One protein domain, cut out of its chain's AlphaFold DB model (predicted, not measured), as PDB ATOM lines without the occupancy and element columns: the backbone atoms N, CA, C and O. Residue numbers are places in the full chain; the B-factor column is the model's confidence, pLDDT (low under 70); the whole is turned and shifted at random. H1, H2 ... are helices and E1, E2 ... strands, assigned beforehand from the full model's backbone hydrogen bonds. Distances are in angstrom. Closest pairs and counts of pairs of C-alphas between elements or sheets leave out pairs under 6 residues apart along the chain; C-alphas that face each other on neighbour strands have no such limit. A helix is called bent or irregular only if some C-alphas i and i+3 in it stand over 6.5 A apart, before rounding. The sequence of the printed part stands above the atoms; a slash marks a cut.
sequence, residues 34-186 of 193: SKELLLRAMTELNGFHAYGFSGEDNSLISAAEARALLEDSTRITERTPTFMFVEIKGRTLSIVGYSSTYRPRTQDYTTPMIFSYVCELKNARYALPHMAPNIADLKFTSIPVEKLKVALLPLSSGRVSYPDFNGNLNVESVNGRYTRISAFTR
ATOM      1  N   SER A  34      47.673  31.182 -53.710       86.81
ATOM      2  CA  SER A  34      48.107  31.912 -54.905       86.81
ATOM      3  C   SER A  34      48.306  33.403 -54.609       86.81
ATOM      4  O   SER A  34      47.656  33.980 -53.730       86.81
ATOM      5  N   LYS A  35      49.192  34.060 -55.365       88.75
ATOM      6  CA  LYS A  35      49.479  35.492 -55.189       88.75
ATOM      7  C   LYS A  35      48.233  36.350 -55.393       88.75
ATOM      8  O   LYS A  35      48.042  37.326 -54.678       88.75
ATOM      9  N   GLU A  36      47.383  35.967 -56.337       89.31
ATOM     10  CA  GLU A  36      46.134  36.648 -56.676       89.31
ATOM     11  C   GLU A  36      45.145  36.565 -55.513       89.31
ATOM     12  O   GLU A  36      44.528  37.565 -55.153       89.31
ATOM     13  N   LEU A  37      45.042  35.392 -54.878       88.06
ATOM     14  CA  LEU A  37      44.199  35.193 -53.703       88.06
ATOM     15  C   LEU A  37      44.674  36.049 -52.525       88.06
ATOM     16  O   LEU A  37      43.856  36.665 -51.844       88.06
ATOM     17  N   LEU A  38      45.990  36.111 -52.305       89.88
ATOM     18  CA  LEU A  38      46.583  36.934 -51.251       89.88
ATOM     19  C   LEU A  38      46.397  38.425 -51.515       89.88
ATOM     20  O   LEU A  38      45.997  39.149 -50.610       89.88
ATOM     21  N   LEU A  39      46.629  38.879 -52.750       91.25
ATOM     22  CA  LEU A  39      46.404  40.269 -53.144       91.25
ATOM     23  C   LEU A  39      44.937  40.657 -52.933       91.25
ATOM     24  O   LEU A  39      44.648  41.717 -52.375       91.25
ATOM     25  N   ARG A  40      44.013  39.776 -53.331       91.62
ATOM     26  CA  ARG A  40      42.579  39.957 -53.123       91.62
ATOM     27  C   ARG A  40      42.233  40.059 -51.641       91.62
ATOM     28  O   ARG A  40      41.584  41.023 -51.256       91.62
ATOM     29  N   ALA A  41      42.713  39.128 -50.815       91.69
ATOM     30  CA  ALA A  41      42.504  39.164 -49.370       91.69
ATOM     31  C   ALA A  41      43.033  40.456 -48.749       91.69
ATOM     32  O   ALA A  41      42.316  41.123 -48.015       91.69
ATOM     33  N   MET A  42      44.258  40.857 -49.089       92.88
ATOM     34  CA  MET A  42      44.844  42.101 -48.588       92.88
ATOM     35  C   MET A  42      44.052  43.333 -49.038       92.88
ATOM     36  O   MET A  42      43.908  44.270 -48.265       92.88
ATOM     37  N   THR A  43      43.520  43.335 -50.261       94.19
ATOM     38  CA  THR A  43      42.727  44.454 -50.785       94.19
ATOM     39  C   THR A  43      41.365  44.540 -50.103       94.19
ATOM     40  O   THR A  43      40.965  45.613 -49.670       94.19
ATOM     41  N   GLU A  44      40.662  43.414 -49.987       93.75
ATOM     42  CA  GLU A  44      39.311  43.358 -49.422       93.75
ATOM     43  C   GLU A  44      39.301  43.590 -47.906       93.75
ATOM     44  O   GLU A  44      38.349  44.178 -47.401       93.75
ATOM     45  N   LEU A  45      40.360  43.176 -47.200       94.00
ATOM     46  CA  LEU A  45      40.534  43.404 -45.764       94.00
ATOM     47  C   LEU A  45      41.076  44.794 -45.424       94.00
ATOM     48  O   LEU A  45      41.058  45.156 -44.257       94.00
ATOM     49  N   ASN A  46      41.649  45.534 -46.374       96.44
ATOM     50  CA  ASN A  46      42.244  46.835 -46.082       96.44
ATOM     51  C   ASN A  46      41.173  47.927 -46.117       96.44
ATOM     52  O   ASN A  46      40.684  48.300 -47.184       96.44
ATOM     53  N   GLY A  47      40.866  48.502 -44.959       96.69
ATOM     54  CA  GLY A  47      39.903  49.583 -44.844       96.69
ATOM     55  C   GLY A  47      39.127  49.565 -43.536       96.69
ATOM     56  O   GLY A  47      39.608  49.132 -42.490       96.69
ATOM     57  N   PHE A  48      37.924  50.124 -43.605       97.31
ATOM     58  CA  PHE A  48      36.980  50.183 -42.500       97.31
ATOM     59  C   PHE A  48      35.929  49.086 -42.642       97.31
ATOM     60  O   PHE A  48      35.352  48.922 -43.720       97.31
ATOM     61  N   HIS A  49      35.655  48.403 -41.535       96.06
ATOM     62  CA  HIS A  49      34.682  47.324 -41.460       96.06
ATOM     63  C   HIS A  49      33.839  47.471 -40.196       96.06
ATOM     64  O   HIS A  49      34.389  47.535 -39.094       96.06
ATOM     65  N   ALA A  50      32.519  47.493 -40.342       95.69
ATOM     66  CA  ALA A  50      31.567  47.400 -39.242       95.69
ATOM     67  C   ALA A  50      30.796  46.081 -39.325       95.69
ATOM     68  O   ALA A  50      30.621  45.522 -40.404       95.69
ATOM     69  N   TYR A  51      30.353  45.571 -38.180       93.25
ATOM     70  CA  TYR A  51      29.741  44.252 -38.060       93.25
ATOM     71  C   TYR A  51      28.409  44.342 -37.327       93.25
ATOM     72  O   TYR A  51      28.336  44.796 -36.181       93.25
ATOM     73  N   GLY A  52      27.365  43.871 -38.003       89.19
ATOM     74  CA  GLY A  52      26.058  43.598 -37.426       89.19
ATOM     75  C   GLY A  52      25.931  42.147 -36.976       89.19
ATOM     76  O   GLY A  52      26.887  41.372 -36.981       89.19
ATOM     77  N   PHE A  53      24.708  41.755 -36.625       81.75
ATOM     78  CA  PHE A  53      24.407  40.384 -36.206       81.75
ATOM     79  C   PHE A  53      24.629  39.349 -37.324       81.75
ATOM     80  O   PHE A  53      25.015  38.217 -37.051       81.75
ATOM     81  N   SER A  54      24.400  39.735 -38.584       82.12
ATOM     82  CA  SER A  54      24.492  38.856 -39.758       82.12
ATOM     83  C   SER A  54      25.831  38.925 -40.503       82.12
ATOM     84  O   SER A  54      25.950  38.326 -41.569       82.12
ATOM     85  N   GLY A  55      26.823  39.658 -39.985       85.94
ATOM     86  CA  GLY A  55      28.135  39.830 -40.619       85.94
ATOM     87  C   GLY A  55      28.510  41.290 -40.864       85.94
ATOM     88  O   GLY A  55      28.022  42.189 -40.182       85.94
ATOM     89  N   GLU A  56      29.417  41.520 -41.817       90.50
ATOM     90  CA  GLU A  56      29.887  42.863 -42.178       90.50
ATOM     91  C   GLU A  56      28.741  43.716 -42.752       90.50
ATOM     92  O   GLU A  56      28.085  43.323 -43.716       90.50
ATOM     93  N   ASP A  57      28.529  44.894 -42.170       92.88
ATOM     94  CA  ASP A  57      27.561  45.891 -42.613       92.88
ATOM     95  C   ASP A  57      28.075  47.304 -42.291       92.88
ATOM     96  O   ASP A  57      27.928  47.827 -41.185       92.88
ATOM     97  N   ASN A  58      28.672  47.936 -43.302       91.38
ATOM     98  CA  ASN A  58      29.256  49.274 -43.196       91.38
ATOM     99  C   ASN A  58      28.210  50.402 -43.181       91.38
ATOM    100  O   ASN A  58      28.590  51.567 -43.078       91.38
ATOM    101  N   SER A  59      26.913  50.089 -43.288       93.81
ATOM    102  CA  SER A  59      25.847  51.088 -43.152       93.81
ATOM    103  C   SER A  59      25.515  51.406 -41.690       93.81
ATOM    104  O   SER A  59      24.963  52.468 -41.410       93.81
ATOM    105  N   LEU A  60      25.895  50.526 -40.752       95.44
ATOM    106  CA  LEU A  60      25.565  50.645 -39.326       95.44
ATOM    107  C   LEU A  60      26.225  51.841 -38.639       95.44
ATOM    108  O   LEU A  60      25.688  52.377 -37.674       95.44
ATOM    109  N   ILE A  61      27.419  52.211 -39.093       97.00
ATOM    110  CA  ILE A  61      28.212  53.305 -38.541       97.00
ATOM    111  C   ILE A  61      29.202  53.782 -39.604       97.00
ATOM    112  O   ILE A  61      29.778  52.986 -40.345       97.00
ATOM    113  N   SER A  62      29.425  55.092 -39.678       97.69
ATOM    114  CA  SER A  62      30.408  55.644 -40.614       97.69
ATOM    115  C   SER A  62      31.840  55.512 -40.086       97.69
ATOM    116  O   SER A  62      32.092  55.557 -38.883       97.69
ATOM    117  N   ALA A  63      32.819  55.463 -40.992       97.38
ATOM    118  CA  ALA A  63      34.236  55.481 -40.625       97.38
ATOM    119  C   ALA A  63      34.635  56.731 -39.809       97.38
ATOM    120  O   ALA A  63      35.530  56.668 -38.971       97.38
ATOM    121  N   ALA A  64      34.008  57.886 -40.053       97.75
ATOM    122  CA  ALA A  64      34.285  59.107 -39.295       97.75
ATOM    123  C   ALA A  64      33.751  59.011 -37.859       97.75
ATOM    124  O   ALA A  64      34.457  59.338 -36.908       97.75
ATOM    125  N   GLU A  65      32.534  58.496 -37.701       97.44
ATOM    126  CA  GLU A  65      31.919  58.281 -36.395       97.44
ATOM    127  C   GLU A  65      32.669  57.224 -35.580       97.44
ATOM    128  O   GLU A  65      32.985  57.458 -34.417       97.44
ATOM    129  N   ALA A  66      33.049  56.107 -36.202       97.44
ATOM    130  CA  ALA A  66      33.847  55.069 -35.560       97.44
ATOM    131  C   ALA A  66      35.202  55.600 -35.050       97.44
ATOM    132  O   ALA A  66      35.617  55.251 -33.947       97.44
ATOM    133  N   ARG A  67      35.872  56.492 -35.798       97.38
ATOM    134  CA  ARG A  67      37.086  57.176 -35.307       97.38
ATOM    135  C   ARG A  67      36.792  58.075 -34.109       97.38
ATOM    136  O   ARG A  67      37.504  57.989 -33.116       97.38
ATOM    137  N   ALA A  68      35.717  58.860 -34.165       96.50
ATOM    138  CA  ALA A  68      35.321  59.720 -33.054       96.50
ATOM    139  C   ALA A  68      35.001  58.921 -31.772       96.50
ATOM    140  O   ALA A  68      35.272  59.397 -30.675       96.50
ATOM    141  N   LEU A  69      34.469  57.698 -31.894       95.81
ATOM    142  CA  LEU A  69      34.251  56.794 -30.756       95.81
ATOM    143  C   LEU A  69      35.553  56.213 -30.185       95.81
ATOM    144  O   LEU A  69      35.625  55.946 -28.988       95.81
ATOM    145  N   LEU A  70      36.580  56.001 -31.015       94.69
ATOM    146  CA  LEU A  70      37.902  55.586 -30.533       94.69
ATOM    147  C   LEU A  70      38.622  56.724 -29.791       94.69
ATOM    148  O   LEU A  70      39.348  56.455 -28.836       94.69
ATOM    149  N   GLU A  71      38.412  57.973 -30.213       93.25
ATOM    150  CA  GLU A  71      38.943  59.173 -29.550       93.25
ATOM    151  C   GLU A  71      38.207  59.481 -28.239       93.25
ATOM    152  O   GLU A  71      38.840  59.817 -27.239       93.25
ATOM    153  N   ASP A  72      36.883  59.309 -28.223       92.56
ATOM    154  CA  ASP A  72      36.035  59.496 -27.047       92.56
ATOM    155  C   ASP A  72      35.175  58.256 -26.765       92.56
ATOM    156  O   ASP A  72      33.992  58.162 -27.110       92.56
ATOM    157  N   SER A  73      35.788  57.300 -26.064       90.50
ATOM    158  CA  SER A  73      35.141  56.037 -25.684       90.50
ATOM    159  C   SER A  73      33.940  56.191 -24.744       90.50
ATOM    160  O   SER A  73      33.185  55.234 -24.576       90.50
ATOM    161  N   THR A  74      33.727  57.364 -24.130       89.88
ATOM    162  CA  THR A  74      32.569  57.592 -23.244       89.88
ATOM    163  C   THR A  74      31.246  57.609 -24.009       89.88
ATOM    164  O   THR A  74      30.186  57.388 -23.430       89.88
ATOM    165  N   ARG A  75      31.317  57.811 -25.330       91.81
ATOM    166  CA  ARG A  75      30.181  57.796 -26.256       91.81
ATOM    167  C   ARG A  75      29.806  56.395 -26.737       91.81
ATOM    168  O   ARG A  75      28.806  56.246 -27.437       91.81
ATOM    169  N   ILE A  76      30.599  55.376 -26.404       92.38
ATOM    170  CA  ILE A  76      30.299  53.986 -26.753       92.38
ATOM    171  C   ILE A  76      29.143  53.497 -25.881       92.38
ATOM    172  O   ILE A  76      29.157  53.636 -24.659       92.38
ATOM    173  N   THR A  77      28.142  52.899 -26.520       90.69
ATOM    174  CA  THR A  77      26.945  52.365 -25.861       90.69
ATOM    175  C   THR A  77      26.737  50.902 -26.236       90.69
ATOM    176  O   THR A  77      27.385  50.378 -27.139       90.69
ATOM    177  N   GLU A  78      25.771  50.242 -25.601       87.56
ATOM    178  CA  GLU A  78      25.369  48.871 -25.952       87.56
ATOM    179  C   GLU A  78      24.874  48.732 -27.401       87.56
ATOM    180  O   GLU A  78      24.892  47.638 -27.958       87.56
ATOM    181  N   ARG A  79      24.450  49.837 -28.032       90.88
ATOM    182  CA  ARG A  79      24.009  49.866 -29.435       90.88
ATOM    183  C   ARG A  79      25.150  50.083 -30.424       90.88
ATOM    184  O   ARG A  79      24.920  49.981 -31.625       90.88
ATOM    185  N   THR A  80      26.353  50.412 -29.954       94.38
ATOM    186  CA  THR A  80      27.506  50.624 -30.830       94.38
ATOM    187  C   THR A  80      27.880  49.291 -31.494       94.38
ATOM    188  O   THR A  80      28.189  48.332 -30.778       94.38
ATOM    189  N   PRO A  81      27.866  49.197 -32.837       94.75
ATOM    190  CA  PRO A  81      28.257  47.976 -33.535       94.75
ATOM    191  C   PRO A  81      29.756  47.713 -33.362       94.75
ATOM    192  O   PRO A  81      30.543  48.632 -33.140       94.75
ATOM    193  N   THR A  82      30.169  46.451 -33.486       94.75
ATOM    194  CA  THR A  82      31.599  46.104 -33.540       94.75
ATOM    195  C   THR A  82      32.185  46.670 -34.828       94.75
ATOM    196  O   THR A  82      31.554  46.590 -35.879       94.75
ATOM    197  N   PHE A  83      33.390  47.230 -34.776       96.00
ATOM    198  CA  PHE A  83      34.053  47.756 -35.965       96.00
ATOM    199  C   PHE A  83      35.570  47.661 -35.851       96.00
ATOM    200  O   PHE A  83      36.128  47.598 -34.754       96.00
ATOM    201  N   MET A  84      36.254  47.705 -36.989       96.06
ATOM    202  CA  MET A  84      37.701  47.845 -37.040       96.06
ATOM    203  C   MET A  84      38.172  48.628 -38.258       96.06
ATOM    204  O   MET A  84      37.540  48.653 -39.312       96.06
ATOM    205  N   PHE A  85      39.333  49.238 -38.086       97.31
ATOM    206  CA  PHE A  85      40.163  49.773 -39.142       97.31
ATOM    207  C   PHE A  85      41.349  48.844 -39.315       97.31
ATOM    208  O   PHE A  85      42.067  48.568 -38.352       97.31
ATOM    209  N   VAL A  86      41.549  48.387 -40.540       96.94
ATOM    210  CA  VAL A  86      42.671  47.550 -40.939       96.94
ATOM    211  C   VAL A  86      43.476  48.331 -41.963       96.94
ATOM    212  O   VAL A  86      42.950  48.761 -42.987       96.94
ATOM    213  N   GLU A  87      44.760  48.513 -41.690       97.44
ATOM    214  CA  GLU A  87      45.697  49.134 -42.615       97.44
ATOM    215  C   GLU A  87      46.816  48.150 -42.949       97.44
ATOM    216  O   GLU A  87      47.521  47.660 -42.064       97.44
ATOM    217  N   ILE A  88      46.989  47.880 -44.241       95.25
ATOM    218  CA  ILE A  88      48.009  46.983 -44.772       95.25
ATOM    219  C   ILE A  88      48.954  47.795 -45.660       95.25
ATOM    220  O   ILE A  88      48.605  48.215 -46.762       95.25
ATOM    221  N   LYS A  89      50.185  48.005 -45.183       94.12
ATOM    222  CA  LYS A  89      51.254  48.727 -45.891       94.12
ATOM    223  C   LYS A  89      52.439  47.798 -46.113       94.12
ATOM    224  O   LYS A  89      53.233  47.539 -45.207       94.12
ATOM    225  N   GLY A  90      52.564  47.281 -47.334       91.19
ATOM    226  CA  GLY A  90      53.579  46.281 -47.662       91.19
ATOM    227  C   GLY A  90      53.374  45.012 -46.836       91.19
ATOM    228  O   GLY A  90      52.401  44.292 -47.037       91.19
ATOM    229  N   ARG A  91      54.290  44.737 -45.902       91.94
ATOM    230  CA  ARG A  91      54.197  43.590 -44.982       91.94
ATOM    231  C   ARG A  91      53.636  43.954 -43.610       91.94
ATOM    232  O   ARG A  91      53.420  43.052 -42.807       91.94
ATOM    233  N   THR A  92      53.426  45.234 -43.332       95.19
ATOM    234  CA  THR A  92      52.926  45.690 -42.038       95.19
ATOM    235  C   THR A  92      51.410  45.707 -42.053       95.19
ATOM    236  O   THR A  92      50.805  46.273 -42.962       95.19
ATOM    237  N   LEU A  93      50.814  45.101 -41.035       95.50
ATOM    238  CA  LEU A  93      49.386  45.123 -40.775       95.50
ATOM    239  C   LEU A  93      49.139  45.801 -39.429       95.50
ATOM    240  O   LEU A  93      49.718  45.404 -38.415       95.50
ATOM    241  N   SER A  94      48.279  46.813 -39.441       96.06
ATOM    242  CA  SER A  94      47.798  47.527 -38.263       96.06
ATOM    243  C   SER A  94      46.289  47.356 -38.161       96.06
ATOM    244  O   SER A  94      45.577  47.561 -39.142       96.06
ATOM    245  N   ILE A  95      45.805  46.965 -36.988       95.44
ATOM    246  CA  ILE A  95      44.380  46.884 -36.679       95.44
ATOM    247  C   ILE A  95      44.112  47.730 -35.447       95.44
ATOM    248  O   ILE A  95      44.803  47.594 -34.436       95.44
ATOM    249  N   VAL A  96      43.070  48.552 -35.506       96.25
ATOM    250  CA  VAL A  96      42.469  49.189 -34.334       96.25
ATOM    251  C   VAL A  96      40.956  49.094 -34.436       96.25
ATOM    252  O   VAL A  96      40.390  49.289 -35.509       96.25
ATOM    253  N   GLY A  97      40.279  48.780 -33.340       95.44
ATOM    254  CA  GLY A  97      38.836  48.603 -33.383       95.44
ATOM    255  C   GLY A  97      38.180  48.510 -32.022       95.44
ATOM    256  O   GLY A  97      38.830  48.579 -30.979       95.44
ATOM    257  N   TYR A  98      36.868  48.340 -32.071       94.50
ATOM    258  CA  TYR A  98      35.995  48.139 -30.930       94.50
ATOM    259  C   TYR A  98      35.238  46.821 -31.096       94.50
ATOM    260  O   TYR A  98      34.778  46.500 -32.191       94.50
ATOM    261  N   SER A  99      35.084  46.076 -30.004       91.94
ATOM    262  CA  SER A  99      34.270  44.862 -29.947       91.94
ATOM    263  C   SER A  99      33.450  44.840 -28.663       91.94
ATOM    264  O   SER A  99      33.981  45.069 -27.578       91.94
ATOM    265  N   SER A 100      32.161  44.528 -28.782       88.81
ATOM    266  CA  SER A 100      31.246  44.386 -27.641       88.81
ATOM    267  C   SER A 100      31.322  43.014 -26.958       88.81
ATOM    268  O   SER A 100      30.760  42.833 -25.880       88.81
ATOM    269  N   THR A 101      32.013  42.042 -27.561       83.56
ATOM    270  CA  THR A 101      31.899  40.612 -27.227       83.56
ATOM    271  C   THR A 101      33.148  40.008 -26.588       83.56
ATOM    272  O   THR A 101      33.211  38.793 -26.403       83.56
ATOM    273  N   TYR A 102      34.142  40.814 -26.207       84.62
ATOM    274  CA  TYR A 102      35.350  40.275 -25.586       84.62
ATOM    275  C   TYR A 102      35.057  39.665 -24.221       84.62
ATOM    276  O   TYR A 102      34.451  40.297 -23.361       84.62
ATOM    277  N   ARG A 103      35.522  38.441 -23.988       82.12
ATOM    278  CA  ARG A 103      35.377  37.757 -22.702       82.12
ATOM    279  C   ARG A 103      36.761  37.466 -22.127       82.12
ATOM    280  O   ARG A 103      37.374  36.479 -22.519       82.12
ATOM    281  N   PRO A 104      37.266  38.291 -21.194       76.50
ATOM    282  CA  PRO A 104      38.522  37.993 -20.522       76.50
ATOM    283  C   PRO A 104      38.435  36.659 -19.775       76.50
ATOM    284  O   PRO A 104      37.431  36.375 -19.127       76.50
ATOM    285  N   ARG A 105      39.521  35.883 -19.744       76.81
ATOM    286  CA  ARG A 105      39.596  34.593 -19.034       76.81
ATOM    287  C   ARG A 105      39.172  34.650 -17.562       76.81
ATOM    288  O   ARG A 105      38.721  33.643 -17.021       76.81
ATOM    289  N   THR A 106      39.350  35.795 -16.909       75.25
ATOM    290  CA  THR A 106      38.993  36.014 -15.499       75.25
ATOM    291  C   THR A 106      37.509  36.308 -15.277       75.25
ATOM    292  O   THR A 106      37.108  36.529 -14.137       75.25
ATOM    293  N   GLN A 107      36.698  36.348 -16.337       76.12
ATOM    294  CA  GLN A 107      35.295  36.739 -16.289       76.12
ATOM    295  C   GLN A 107      34.408  35.760 -17.060       76.12
ATOM    296  O   GLN A 107      34.778  35.211 -18.100       76.12
ATOM    297  N   ASP A 108      33.184  35.590 -16.561       80.25
ATOM    298  CA  ASP A 108      32.169  34.769 -17.220       80.25
ATOM    299  C   ASP A 108      31.176  35.559 -18.078       80.25
ATOM    300  O   ASP A 108      30.266  34.984 -18.672       80.25
ATOM    301  N   TYR A 109      31.395  36.863 -18.202       81.44
ATOM    302  CA  TYR A 109      30.580  37.783 -18.981       81.44
ATOM    303  C   TYR A 109      31.430  38.516 -20.023       81.44
ATOM    304  O   TYR A 109      32.652  38.626 -19.889       81.44
ATOM    305  N   THR A 110      30.778  39.016 -21.072       84.44
ATOM    306  CA  THR A 110      31.414  39.850 -22.093       84.44
ATOM    307  C   THR A 110      31.606  41.266 -21.569       84.44
ATOM    308  O   THR A 110      30.695  41.855 -20.993       84.44
ATOM    309  N   THR A 111      32.789  41.822 -21.792       86.44
ATOM    310  CA  THR A 111      33.123  43.211 -21.506       86.44
ATOM    311  C   THR A 111      33.509  43.886 -22.819       86.44
ATOM    312  O   THR A 111      34.422  43.400 -23.487       86.44
ATOM    313  N   PRO A 112      32.868  45.004 -23.197       89.94
ATOM    314  CA  PRO A 112      33.256  45.737 -24.393       89.94
ATOM    315  C   PRO A 112      34.713  46.204 -24.315       89.94
ATOM    316  O   PRO A 112      35.214  46.538 -23.239       89.94
ATOM    317  N   MET A 113      35.402  46.237 -25.449       92.44
ATOM    318  CA  MET A 113      36.818  46.579 -25.508       92.44
ATOM    319  C   MET A 113      37.173  47.432 -26.716       92.44
ATOM    320  O   MET A 113      36.570  47.310 -27.779       92.44
ATOM    321  N   ILE A 114      38.238  48.212 -26.561       94.44
ATOM    322  CA  ILE A 114      39.019  48.760 -27.667       94.44
ATOM    323  C   ILE A 114      40.295  47.930 -27.782       94.44
ATOM    324  O   ILE A 114      40.974  47.686 -26.782       94.44
ATOM    325  N   PHE A 115      40.636  47.498 -28.989       93.06
ATOM    326  CA  PHE A 115      41.825  46.695 -29.242       93.06
ATOM    327  C   PHE A 115      42.707  47.328 -30.313       93.06
ATOM    328  O   PHE A 115      42.218  47.989 -31.228       93.06
ATOM    329  N   SER A 116      44.016  47.108 -30.199       94.19
ATOM    330  CA  SER A 116      44.987  47.504 -31.214       94.19
ATOM    331  C   SER A 116      46.085  46.458 -31.380       94.19
ATOM    332  O   SER A 116      46.556  45.866 -30.403       94.19
ATOM    333  N   TYR A 117      46.509  46.238 -32.620       93.25
ATOM    334  CA  TYR A 117      47.548  45.276 -32.961       93.25
ATOM    335  C   TYR A 117      48.350  45.730 -34.176       93.25
ATOM    336  O   TYR A 117      47.771  46.028 -35.216       93.25
ATOM    337  N   VAL A 118      49.678  45.731 -34.057       94.94
ATOM    338  CA  VAL A 118      50.598  46.054 -35.154       94.94
ATOM    339  C   VAL A 118      51.564  44.895 -35.339       94.94
ATOM    340  O   VAL A 118      52.185  44.431 -34.379       94.94
ATOM    341  N   CYS A 119      51.696  44.406 -36.570       94.50
ATOM    342  CA  CYS A 119      52.513  43.237 -36.866       94.50
ATOM    343  C   CYS A 119      53.101  43.232 -38.273       94.50
ATOM    344  O   CYS A 119      52.611  43.904 -39.177       94.50
ATOM    345  N   GLU A 120      54.124  42.405 -38.463       95.69
ATOM    346  CA  GLU A 120      54.617  42.029 -39.781       95.69
ATOM    347  C   GLU A 120      54.011  40.695 -40.217       95.69
ATOM    348  O   GLU A 120      54.217  39.663 -39.571       95.69
ATOM    349  N   LEU A 121      53.333  40.680 -41.360       93.75
ATOM    350  CA  LEU A 121      52.878  39.463 -42.022       93.75
ATOM    351  C   LEU A 121      54.095  38.664 -42.511       93.75
ATOM    352  O   LEU A 121      54.967  39.187 -43.214       93.75
ATOM    353  N   LYS A 122      54.179  37.383 -42.133       92.75
ATOM    354  CA  LYS A 122      55.264  36.469 -42.528       92.75
ATOM    355  C   LYS A 122      54.857  35.583 -43.691       92.75
ATOM    356  O   LYS A 122      55.431  35.715 -44.768       92.75
ATOM    357  N   ASN A 123      53.858  34.743 -43.450       87.94
ATOM    358  CA  ASN A 123      53.371  33.724 -44.371       87.94
ATOM    359  C   ASN A 123      51.844  33.670 -44.331       87.94
ATOM    360  O   ASN A 123      51.223  34.065 -43.340       87.94
ATOM    361  N   ALA A 124      51.263  33.111 -45.385       88.50
ATOM    362  CA  ALA A 124      49.854  32.778 -45.477       88.50
ATOM    363  C   ALA A 124      49.712  31.295 -45.821       88.50
ATOM    364  O   ALA A 124      50.522  30.755 -46.567       88.50
ATOM    365  N   ARG A 125      48.692  30.640 -45.276       86.31
ATOM    366  CA  ARG A 125      48.368  29.238 -45.560       86.31
ATOM    367  C   ARG A 125      46.861  29.045 -45.577       86.31
ATOM    368  O   ARG A 125      46.143  29.806 -44.928       86.31
ATOM    369  N   TYR A 126      46.398  27.999 -46.249       81.19
ATOM    370  CA  TYR A 126      45.029  27.522 -46.075       81.19
ATOM    371  C   TYR A 126      44.830  27.016 -44.640       81.19
ATOM    372  O   TYR A 126      45.720  26.373 -44.071       81.19
ATOM    373  N   ALA A 127      43.681  27.318 -44.034       74.31
ATOM    374  CA  ALA A 127      43.363  26.874 -42.680       74.31
ATOM    375  C   ALA A 127      43.145  25.354 -42.632       74.31
ATOM    376  O   ALA A 127      43.520  24.718 -41.645       74.31
ATOM    377  N   LEU A 128      42.627  24.775 -43.722       72.69
ATOM    378  CA  LEU A 128      42.509  23.337 -43.952       72.69
ATOM    379  C   LEU A 128      43.468  22.906 -45.075       72.69
ATOM    380  O   LEU A 128      43.136  23.007 -46.253       72.69
ATOM    381  N   PRO A 129      44.667  22.400 -44.738       57.31
ATOM    382  CA  PRO A 129      45.720  22.158 -45.727       57.31
ATOM    383  C   PRO A 129      45.366  21.077 -46.763       57.31
ATOM    384  O   PRO A 129      45.897  21.072 -47.871       57.31
ATOM    385  N   HIS A 130      44.477  20.144 -46.412       58.88
ATOM    386  CA  HIS A 130      44.098  18.995 -47.242       58.88
ATOM    387  C   HIS A 130      42.909  19.266 -48.184       58.88
ATOM    388  O   HIS A 130      42.488  18.360 -48.896       58.88
ATOM    389  N   MET A 131      42.382  20.495 -48.210       52.31
ATOM    390  CA  MET A 131      41.290  20.925 -49.090       52.31
ATOM    391  C   MET A 131      41.684  22.237 -49.789       52.31
ATOM    392  O   MET A 131      41.474  23.319 -49.251       52.31
ATOM    393  N   ALA A 132      42.283  22.174 -50.980       54.66
ATOM    394  CA  ALA A 132      42.564  23.374 -51.777       54.66
ATOM    395  C   ALA A 132      41.417  23.667 -52.776       54.66
ATOM    396  O   ALA A 132      41.018  22.738 -53.475       54.66
ATOM    397  N   PRO A 133      40.952  24.923 -52.972       54.25
ATOM    398  CA  PRO A 133      40.866  26.031 -52.028       54.25
ATOM    399  C   PRO A 133      39.422  26.570 -51.958       54.25
ATOM    400  O   PRO A 133      38.956  27.257 -52.870       54.25
ATOM    401  N   ASN A 134      38.723  26.350 -50.845       55.84
ATOM    402  CA  ASN A 134      37.626  27.260 -50.531       55.84
ATOM    403  C   ASN A 134      38.256  28.600 -50.144       55.84
ATOM    404  O   ASN A 134      39.084  28.668 -49.237       55.84
ATOM    405  N   ILE A 135      37.866  29.663 -50.850       62.81
ATOM    406  CA  ILE A 135      38.295  31.058 -50.627       62.81
ATOM    407  C   ILE A 135      38.093  31.476 -49.152       62.81
ATOM    408  O   ILE A 135      38.716  32.416 -48.687       62.81
ATOM    409  N   ALA A 136      37.265  30.748 -48.402       62.62
ATOM    410  CA  ALA A 136      36.861  31.061 -47.040       62.62
ATOM    411  C   ALA A 136      37.924  30.893 -45.948       62.62
ATOM    412  O   ALA A 136      37.798  31.544 -44.917       62.62
ATOM    413  N   ASP A 137      38.968  30.089 -46.161       73.81
ATOM    414  CA  ASP A 137      39.786  29.582 -45.056       73.81
ATOM    415  C   ASP A 137      41.266  29.951 -45.211       73.81
ATOM    416  O   ASP A 137      42.119  29.095 -45.465       73.81
ATOM    417  N   LEU A 138      41.599  31.236 -45.053       85.38
ATOM    418  CA  LEU A 138      42.987  31.704 -45.000       85.38
ATOM    419  C   LEU A 138      43.452  31.957 -43.564       85.38
ATOM    420  O   LEU A 138      42.715  32.408 -42.691       85.38
ATOM    421  N   LYS A 139      44.739  31.702 -43.335       88.75
ATOM    422  CA  LYS A 139      45.420  31.996 -42.079       88.75
ATOM    423  C   LYS A 139      46.735  32.703 -42.348       88.75
ATOM    424  O   LYS A 139      47.607  32.156 -43.025       88.75
ATOM    425  N   PHE A 140      46.906  33.884 -41.769       90.12
ATOM    426  CA  PHE A 140      48.163  34.618 -41.798       90.12
ATOM    427  C   PHE A 140      48.954  34.366 -40.521       90.12
ATOM    428  O   PHE A 140      48.444  34.443 -39.408       90.12
ATOM    429  N   THR A 141      50.236  34.066 -40.675       90.75
ATOM    430  CA  THR A 141      51.190  34.096 -39.566       90.75
ATOM    431  C   THR A 141      51.862  35.458 -39.551       90.75
ATOM    432  O   THR A 141      52.306  35.940 -40.595       90.75
ATOM    433  N   SER A 142      51.967  36.053 -38.375       91.25
ATOM    434  CA  SER A 142      52.515  37.379 -38.149       91.25
ATOM    435  C   SER A 142      53.531  37.367 -37.014       91.25
ATOM    436  O   SER A 142      53.496  36.500 -36.139       91.25
ATOM    437  N   ILE A 143      54.434  38.341 -37.037       92.69
ATOM    438  CA  ILE A 143      55.306  38.665 -35.911       92.69
ATOM    439  C   ILE A 143      54.815  39.995 -35.338       92.69
ATOM    440  O   ILE A 143      54.822  40.985 -36.074       92.69
ATOM    441  N   PRO A 144      54.367  40.034 -34.071       89.75
ATOM    442  CA  PRO A 144      54.000  41.279 -33.409       89.75
ATOM    443  C   PRO A 144      55.147  42.294 -33.477       89.75
ATOM    444  O   PRO A 144      56.260  41.989 -33.052       89.75
ATOM    445  N   VAL A 145      54.870  43.490 -33.997       90.50
ATOM    446  CA  VAL A 145      55.750  44.663 -33.842       90.50
ATOM    447  C   VAL A 145      55.469  45.293 -32.481       90.50
ATOM    448  O   VAL A 145      56.386  45.646 -31.745       90.50
ATOM    449  N   GLU A 146      54.190  45.336 -32.111       87.56
ATOM    450  CA  GLU A 146      53.717  45.728 -30.790       87.56
ATOM    451  C   GLU A 146      52.898  44.601 -30.162       87.56
ATOM    452  O   GLU A 146      52.284  43.782 -30.854       87.56
ATOM    453  N   LYS A 147      52.860  44.554 -28.825       87.25
ATOM    454  CA  LYS A 147      51.978  43.616 -28.122       87.25
ATOM    455  C   LYS A 147      50.525  43.952 -28.448       87.25
ATOM    456  O   LYS A 147      50.130  45.113 -28.377       87.25
ATOM    457  N   LEU A 148      49.729  42.920 -28.718       89.94
ATOM    458  CA  LEU A 148      48.277  43.026 -28.806       89.94
ATOM    459  C   LEU A 148      47.742  43.681 -27.534       89.94
ATOM    460  O   LEU A 148      47.926  43.155 -26.436       89.94
ATOM    461  N   LYS A 149      47.138  44.854 -27.693       92.06
ATOM    462  CA  LYS A 149      46.640  45.678 -26.597       92.06
ATOM    463  C   LYS A 149      45.125  45.604 -26.587       92.06
ATOM    464  O   LYS A 149      44.490  45.813 -27.616       92.06
ATOM    465  N   VAL A 150      44.561  45.345 -25.415       91.69
ATOM    466  CA  VAL A 150      43.118  45.314 -25.179       91.69
ATOM    467  C   VAL A 150      42.802  46.215 -23.995       91.69
ATOM    468  O   VAL A 150      43.239  45.946 -22.878       91.69
ATOM    469  N   ALA A 151      42.047  47.282 -24.230       92.25
ATOM    470  CA  ALA A 151      41.543  48.183 -23.204       92.25
ATOM    471  C   ALA A 151      40.057  47.896 -22.960       92.25
ATOM    472  O   ALA A 151      39.237  48.049 -23.864       92.25
ATOM    473  N   LEU A 152      39.718  47.456 -21.749       90.25
ATOM    474  CA  LEU A 152      38.340  47.150 -21.370       90.25
ATOM    475  C   LEU A 152      37.566  48.429 -21.052       90.25
ATOM    476  O   LEU A 152      38.087  49.328 -20.390       90.25
ATOM    477  N   LEU A 153      36.311  48.486 -21.495       89.12
ATOM    478  CA  LEU A 153      35.411  49.594 -21.213       89.12
ATOM    479  C   LEU A 153      34.620  49.370 -19.906       89.12
ATOM    480  O   LEU A 153      34.311  48.225 -19.565       89.12
ATOM    481  N   PRO A 154      34.272  50.453 -19.180       83.88
ATOM    482  CA  PRO A 154      34.682  51.837 -19.441       83.88
ATOM    483  C   PRO A 154      36.185  52.048 -19.173       83.88
ATOM    484  O   PRO A 154      36.746  51.461 -18.242       83.88
ATOM    485  N   LEU A 155      36.844  52.905 -19.971       80.00
ATOM    486  CA  LEU A 155      38.292  53.166 -19.846       80.00
ATOM    487  C   LEU A 155      38.685  53.745 -18.479       80.00
ATOM    488  O   LEU A 155      39.828  53.581 -18.057       80.00
ATOM    489  N   SER A 156      37.741  54.361 -17.761       66.25
ATOM    490  CA  SER A 156      37.919  54.822 -16.377       66.25
ATOM    491  C   SER A 156      38.342  53.708 -15.416       66.25
ATOM    492  O   SER A 156      38.932  53.988 -14.377       66.25
ATOM    493  N   SER A 157      38.101  52.442 -15.769       67.38
ATOM    494  CA  SER A 157      38.593  51.293 -15.009       67.38
ATOM    495  C   SER A 157      40.119  51.117 -15.075       67.38
ATOM    496  O   SER A 157      40.673  50.360 -14.281       67.38
ATOM    497  N   GLY A 158      40.809  51.766 -16.025       67.44
ATOM    498  CA  GLY A 158      42.255  51.634 -16.238       67.44
ATOM    499  C   GLY A 158      42.697  50.241 -16.707       67.44
ATOM    500  O   GLY A 158      43.890  49.936 -16.718       67.44
ATOM    501  N   ARG A 159      41.755  49.367 -17.082       81.56
ATOM    502  CA  ARG A 159      42.015  47.951 -17.367       81.56
ATOM    503  C   ARG A 159      42.528  47.755 -18.789       81.56
ATOM    504  O   ARG A 159      41.791  47.360 -19.690       81.56
ATOM    505  N   VAL A 160      43.821  48.001 -18.972       87.25
ATOM    506  CA  VAL A 160      44.563  47.588 -20.167       87.25
ATOM    507  C   VAL A 160      45.196  46.222 -19.914       87.25
ATOM    508  O   VAL A 160      45.842  45.998 -18.892       87.25
ATOM    509  N   SER A 161      45.016  45.303 -20.854       85.81
ATOM    510  CA  SER A 161      45.590  43.962 -20.838       85.81
ATOM    511  C   SER A 161      46.345  43.679 -22.133       85.81
ATOM    512  O   SER A 161      46.087  44.287 -23.174       85.81
ATOM    513  N   TYR A 162      47.291  42.748 -22.045       87.69
ATOM    514  CA  TYR A 162      48.119  42.303 -23.160       87.69
ATOM    515  C   TYR A 162      48.004  40.781 -23.276       87.69
ATOM    516  O   TYR A 162      48.850  40.069 -22.728       87.69
ATOM    517  N   PRO A 163      46.917  40.270 -23.877       84.56
ATOM    518  CA  PRO A 163      46.676  38.838 -23.951       84.56
ATOM    519  C   PRO A 163      47.744  38.113 -24.781       84.56
ATOM    520  O   PRO A 163      48.341  38.666 -25.708       84.56
ATOM    521  N   ASP A 164      47.967  36.842 -24.446       82.75
ATOM    522  CA  ASP A 164      48.971  36.005 -25.102       82.75
ATOM    523  C   ASP A 164      48.572  35.704 -26.552       82.75
ATOM    524  O   ASP A 164      47.644  34.934 -26.812       82.75
ATOM    525  N   PHE A 165      49.325  36.235 -27.512       84.31
ATOM    526  CA  PHE A 165      49.084  36.003 -28.933       84.31
ATOM    527  C   PHE A 165      50.164  35.131 -29.572       84.31
ATOM    528  O   PHE A 165      51.356  35.326 -29.354       84.31
ATOM    529  N   ASN A 166      49.752  34.161 -30.389       82.88
ATOM    530  CA  ASN A 166      50.664  33.234 -31.071       82.88
ATOM    531  C   ASN A 166      51.065  33.687 -32.485       82.88
ATOM    532  O   ASN A 166      51.654  32.895 -33.222       82.88
ATOM    533  N   GLY A 167      50.701  34.907 -32.886       85.56
ATOM    534  CA  GLY A 167      50.993  35.438 -34.214       85.56
ATOM    535  C   GLY A 167      50.026  34.979 -35.309       85.56
ATOM    536  O   GLY A 167      50.165  35.422 -36.443       85.56
ATOM    537  N   ASN A 168      49.048  34.116 -35.030       88.62
ATOM    538  CA  ASN A 168      48.126  33.622 -36.049       88.62
ATOM    539  C   ASN A 168      46.863  34.482 -36.179       88.62
ATOM    540  O   ASN A 168      46.040  34.534 -35.268       88.62
ATOM    541  N   LEU A 169      46.677  35.061 -37.356       89.94
ATOM    542  CA  LEU A 169      45.471  35.761 -37.763       89.94
ATOM    543  C   LEU A 169      44.648  34.829 -38.658       89.94
ATOM    544  O   LEU A 169      45.159  34.310 -39.650       89.94
ATOM    545  N   ASN A 170      43.396  34.597 -38.306       88.38
ATOM    546  CA  ASN A 170      42.426  33.931 -39.156       88.38
ATOM    547  C   ASN A 170      41.736  34.977 -40.028       88.38
ATOM    548  O   ASN A 170      41.542  36.121 -39.621       88.38
ATOM    549  N   VAL A 171      41.409  34.583 -41.247       88.88
ATOM    550  CA  VAL A 171      40.743  35.429 -42.224       88.88
ATOM    551  C   VAL A 171      39.433  34.754 -42.587       88.88
ATOM    552  O   VAL A 171      39.431  33.593 -42.986       88.88
ATOM    553  N   GLU A 172      38.336  35.483 -42.428       86.62
ATOM    554  CA  GLU A 172      36.989  35.016 -42.736       86.62
ATOM    555  C   GLU A 172      36.556  35.554 -44.100       86.62
ATOM    556  O   GLU A 172      36.798  36.725 -44.424       86.62
ATOM    557  N   SER A 173      35.885  34.710 -44.886       85.19
ATOM    558  CA  SER A 173      35.198  35.142 -46.101       85.19
ATOM    559  C   SER A 173      33.712  34.816 -46.042       85.19
ATOM    560  O   SER A 173      33.334  33.692 -45.710       85.19
ATOM    561  N   VAL A 174      32.886  35.759 -46.485       83.31
ATOM    562  CA  VAL A 174      31.440  35.593 -46.657       83.31
ATOM    563  C   VAL A 174      31.100  35.881 -48.113       83.31
ATOM    564  O   VAL A 174      31.551  36.875 -48.679       83.31
ATOM    565  N   ASN A 175      30.325  34.995 -48.747       82.50
ATOM    566  CA  ASN A 175      29.945  35.106 -50.165       82.50
ATOM    567  C   ASN A 175      31.149  35.321 -51.105       82.50
ATOM    568  O   ASN A 175      31.073  36.044 -52.096       82.50
ATOM    569  N   GLY A 176      32.282  34.694 -50.770       81.06
ATOM    570  CA  GLY A 176      33.512  34.750 -51.552       81.06
ATOM    571  C   GLY A 176      34.299  36.054 -51.437       81.06
ATOM    572  O   GLY A 176      35.267  36.186 -52.181       81.06
ATOM    573  N   ARG A 177      33.921  36.993 -50.559       86.75
ATOM    574  CA  ARG A 177      34.687  38.203 -50.210       86.75
ATOM    575  C   ARG A 177      35.272  38.046 -48.811       86.75
ATOM    576  O   ARG A 177      34.574  37.592 -47.910       86.75
ATOM    577  N   TYR A 178      36.520  38.446 -48.614       89.81
ATOM    578  CA  TYR A 178      37.139  38.531 -47.299       89.81
ATOM    579  C   TYR A 178      36.593  39.734 -46.538       89.81
ATOM    580  O   TYR A 178      36.692  40.870 -46.997       89.81
ATOM    581  N   THR A 179      35.991  39.472 -45.383       88.44
ATOM    582  CA  THR A 179      35.232  40.479 -44.625       88.44
ATOM    583  C   THR A 179      35.781  40.694 -43.224       88.44
ATOM    584  O   THR A 179      35.422  41.674 -42.571       88.44
ATOM    585  N   ARG A 180      36.641  39.795 -42.729       89.19
ATOM    586  CA  ARG A 180      37.153  39.851 -41.359       89.19
ATOM    587  C   ARG A 180      38.555  39.282 -41.249       89.19
ATOM    588  O   ARG A 180      38.880  38.265 -41.856       89.19
ATOM    589  N   ILE A 181      39.362  39.909 -40.402       89.25
ATOM    590  CA  ILE A 181      40.633  39.372 -39.932       89.25
ATOM    591  C   ILE A 181      40.634  39.335 -38.409       89.25
ATOM    592  O   ILE A 181      40.201  40.294 -37.775       89.25
ATOM    593  N   SER A 182      41.102  38.230 -37.833       86.62
ATOM    594  CA  SER A 182      41.002  37.965 -36.404       86.62
ATOM    595  C   SER A 182      42.203  37.239 -35.790       86.62
ATOM    596  O   SER A 182      42.620  36.176 -36.223       86.62
ATOM    597  N   ALA A 183      42.772  37.790 -34.727       81.62
ATOM    598  CA  ALA A 183      43.744  37.175 -33.831       81.62
ATOM    599  C   ALA A 183      43.099  36.158 -32.877       81.62
ATOM    600  O   ALA A 183      42.272  36.502 -32.035       81.62
ATOM    601  N   PHE A 184      43.574  34.915 -32.940       69.38
ATOM    602  CA  PHE A 184      43.239  33.875 -31.971       69.38
ATOM    603  C   PHE A 184      44.321  33.831 -30.896       69.38
ATOM    604  O   PHE A 184      45.485  33.522 -31.180       69.38
ATOM    605  N   THR A 185      43.963  34.133 -29.654       69.25
ATOM    606  CA  THR A 185      44.905  34.007 -28.538       69.25
ATOM    607  C   THR A 185      45.051  32.535 -28.135       69.25
ATOM    608  O   THR A 185      44.236  31.675 -28.470       69.25
ATOM    609  N   ARG A 186      46.148  32.199 -27.446       57.53
ATOM    610  CA  ARG A 186      46.467  30.806 -27.061       57.53
ATOM    611  C   ARG A 186      45.558  30.233 -25.976       57.53
ATOM    612  O   ARG A 186      45.621  29.034 -25.713       57.53
TER     613      ARG A 186
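This is residues 34 to 186 of the 193 residues of an uncharacterized protein of Pseudomonas sp. NFPP09 (UniProt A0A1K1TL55). One strongly curled eight-stranded sheet folds back on itself at the bent strand E4, and E5, E7 and E8 cross partly face to face with E1, E2 and E3 in an incompletely closed wrap. The sheet curls round H1 at one end, while H2 crosses over E2 and E3. The printed part has 153 residues, with two named helices and eight named strands, which follow along the chain as H1, E1, H2, then E2 to E8; its class is mixed, helices and strands, and the sheet is branched, with antiparallel neighbours. It is compact, with a radius of gyration of the C-alphas of 15.6 A and spans of 46 by 33 by 30 A.

Find C-alpha 35 at (49.479, 35.492, -55.189); from there H1 runs to residue 45, 15.2 A. E1 follows at residues 47 to 52, 16.8 A, then H2 at 63 to 71, 12.6 A. Next come E2, residues 82 to 89, 23.4 A, and E3, 92 to 99, 22.2 A. At C-alpha 113, (36.818, 46.579, -25.508), begins E4, residues 113 to 126, 29.2 A, which bends by 97 degrees at residue 122. E5 is 137 to 144, 21.8 A; E6 is 149 to 152, 9.9 A; E7 is 165 to 174, 25.0 A, and bends by 52 degrees at residue 168. E8, 177 to 185, 24.3 A, ends at C-alpha 185, (44.905, 34.007, -28.538).

Start at E2, with E1 on one side, N 49 and O 84 at 2.9 A, and E3 on the other side, N 85 and O 96 at 2.8 A. E2 E3 E4 E5 form a meander, each strand the antiparallel neighbour of the one before. E4 has E3 on one side, N 95 and O 117 at 2.8 A. On its other side are E6, N 114 and O 151 at 2.9 A, and E5, N 125 and O 139 at 2.9 A. E5 has E4 on one side and E7 on the other side, N 142 and O 167 at 2.7 A; the edge strand E8 forms a hairpin with E7, N 170 and O 182 at 2.7 A. The closest C-alphas of E1 and E8, His 49 and Thr 179, are 7.6 A apart. H1 is on the sheet and touches E8, with Glu 44 and Tyr 178 the closest C-alphas at 5.7 A. H2 has a height over the sheet of 9.4 A and runs across the strands, at 82 degrees to E2 on the local plane. In both helices every O i to N i+4 pair is within hydrogen-bond range.

The C-alphas farthest apart, those of His 130 and Ser 156, are 47.7 A apart. The printed part has no cut; its long links are E3 to E4 and E6 to E7. Mean pLDDT of the printed part is 87.2, and residues 129 to 136, 156 to 158 and 184 to 186 are under 70.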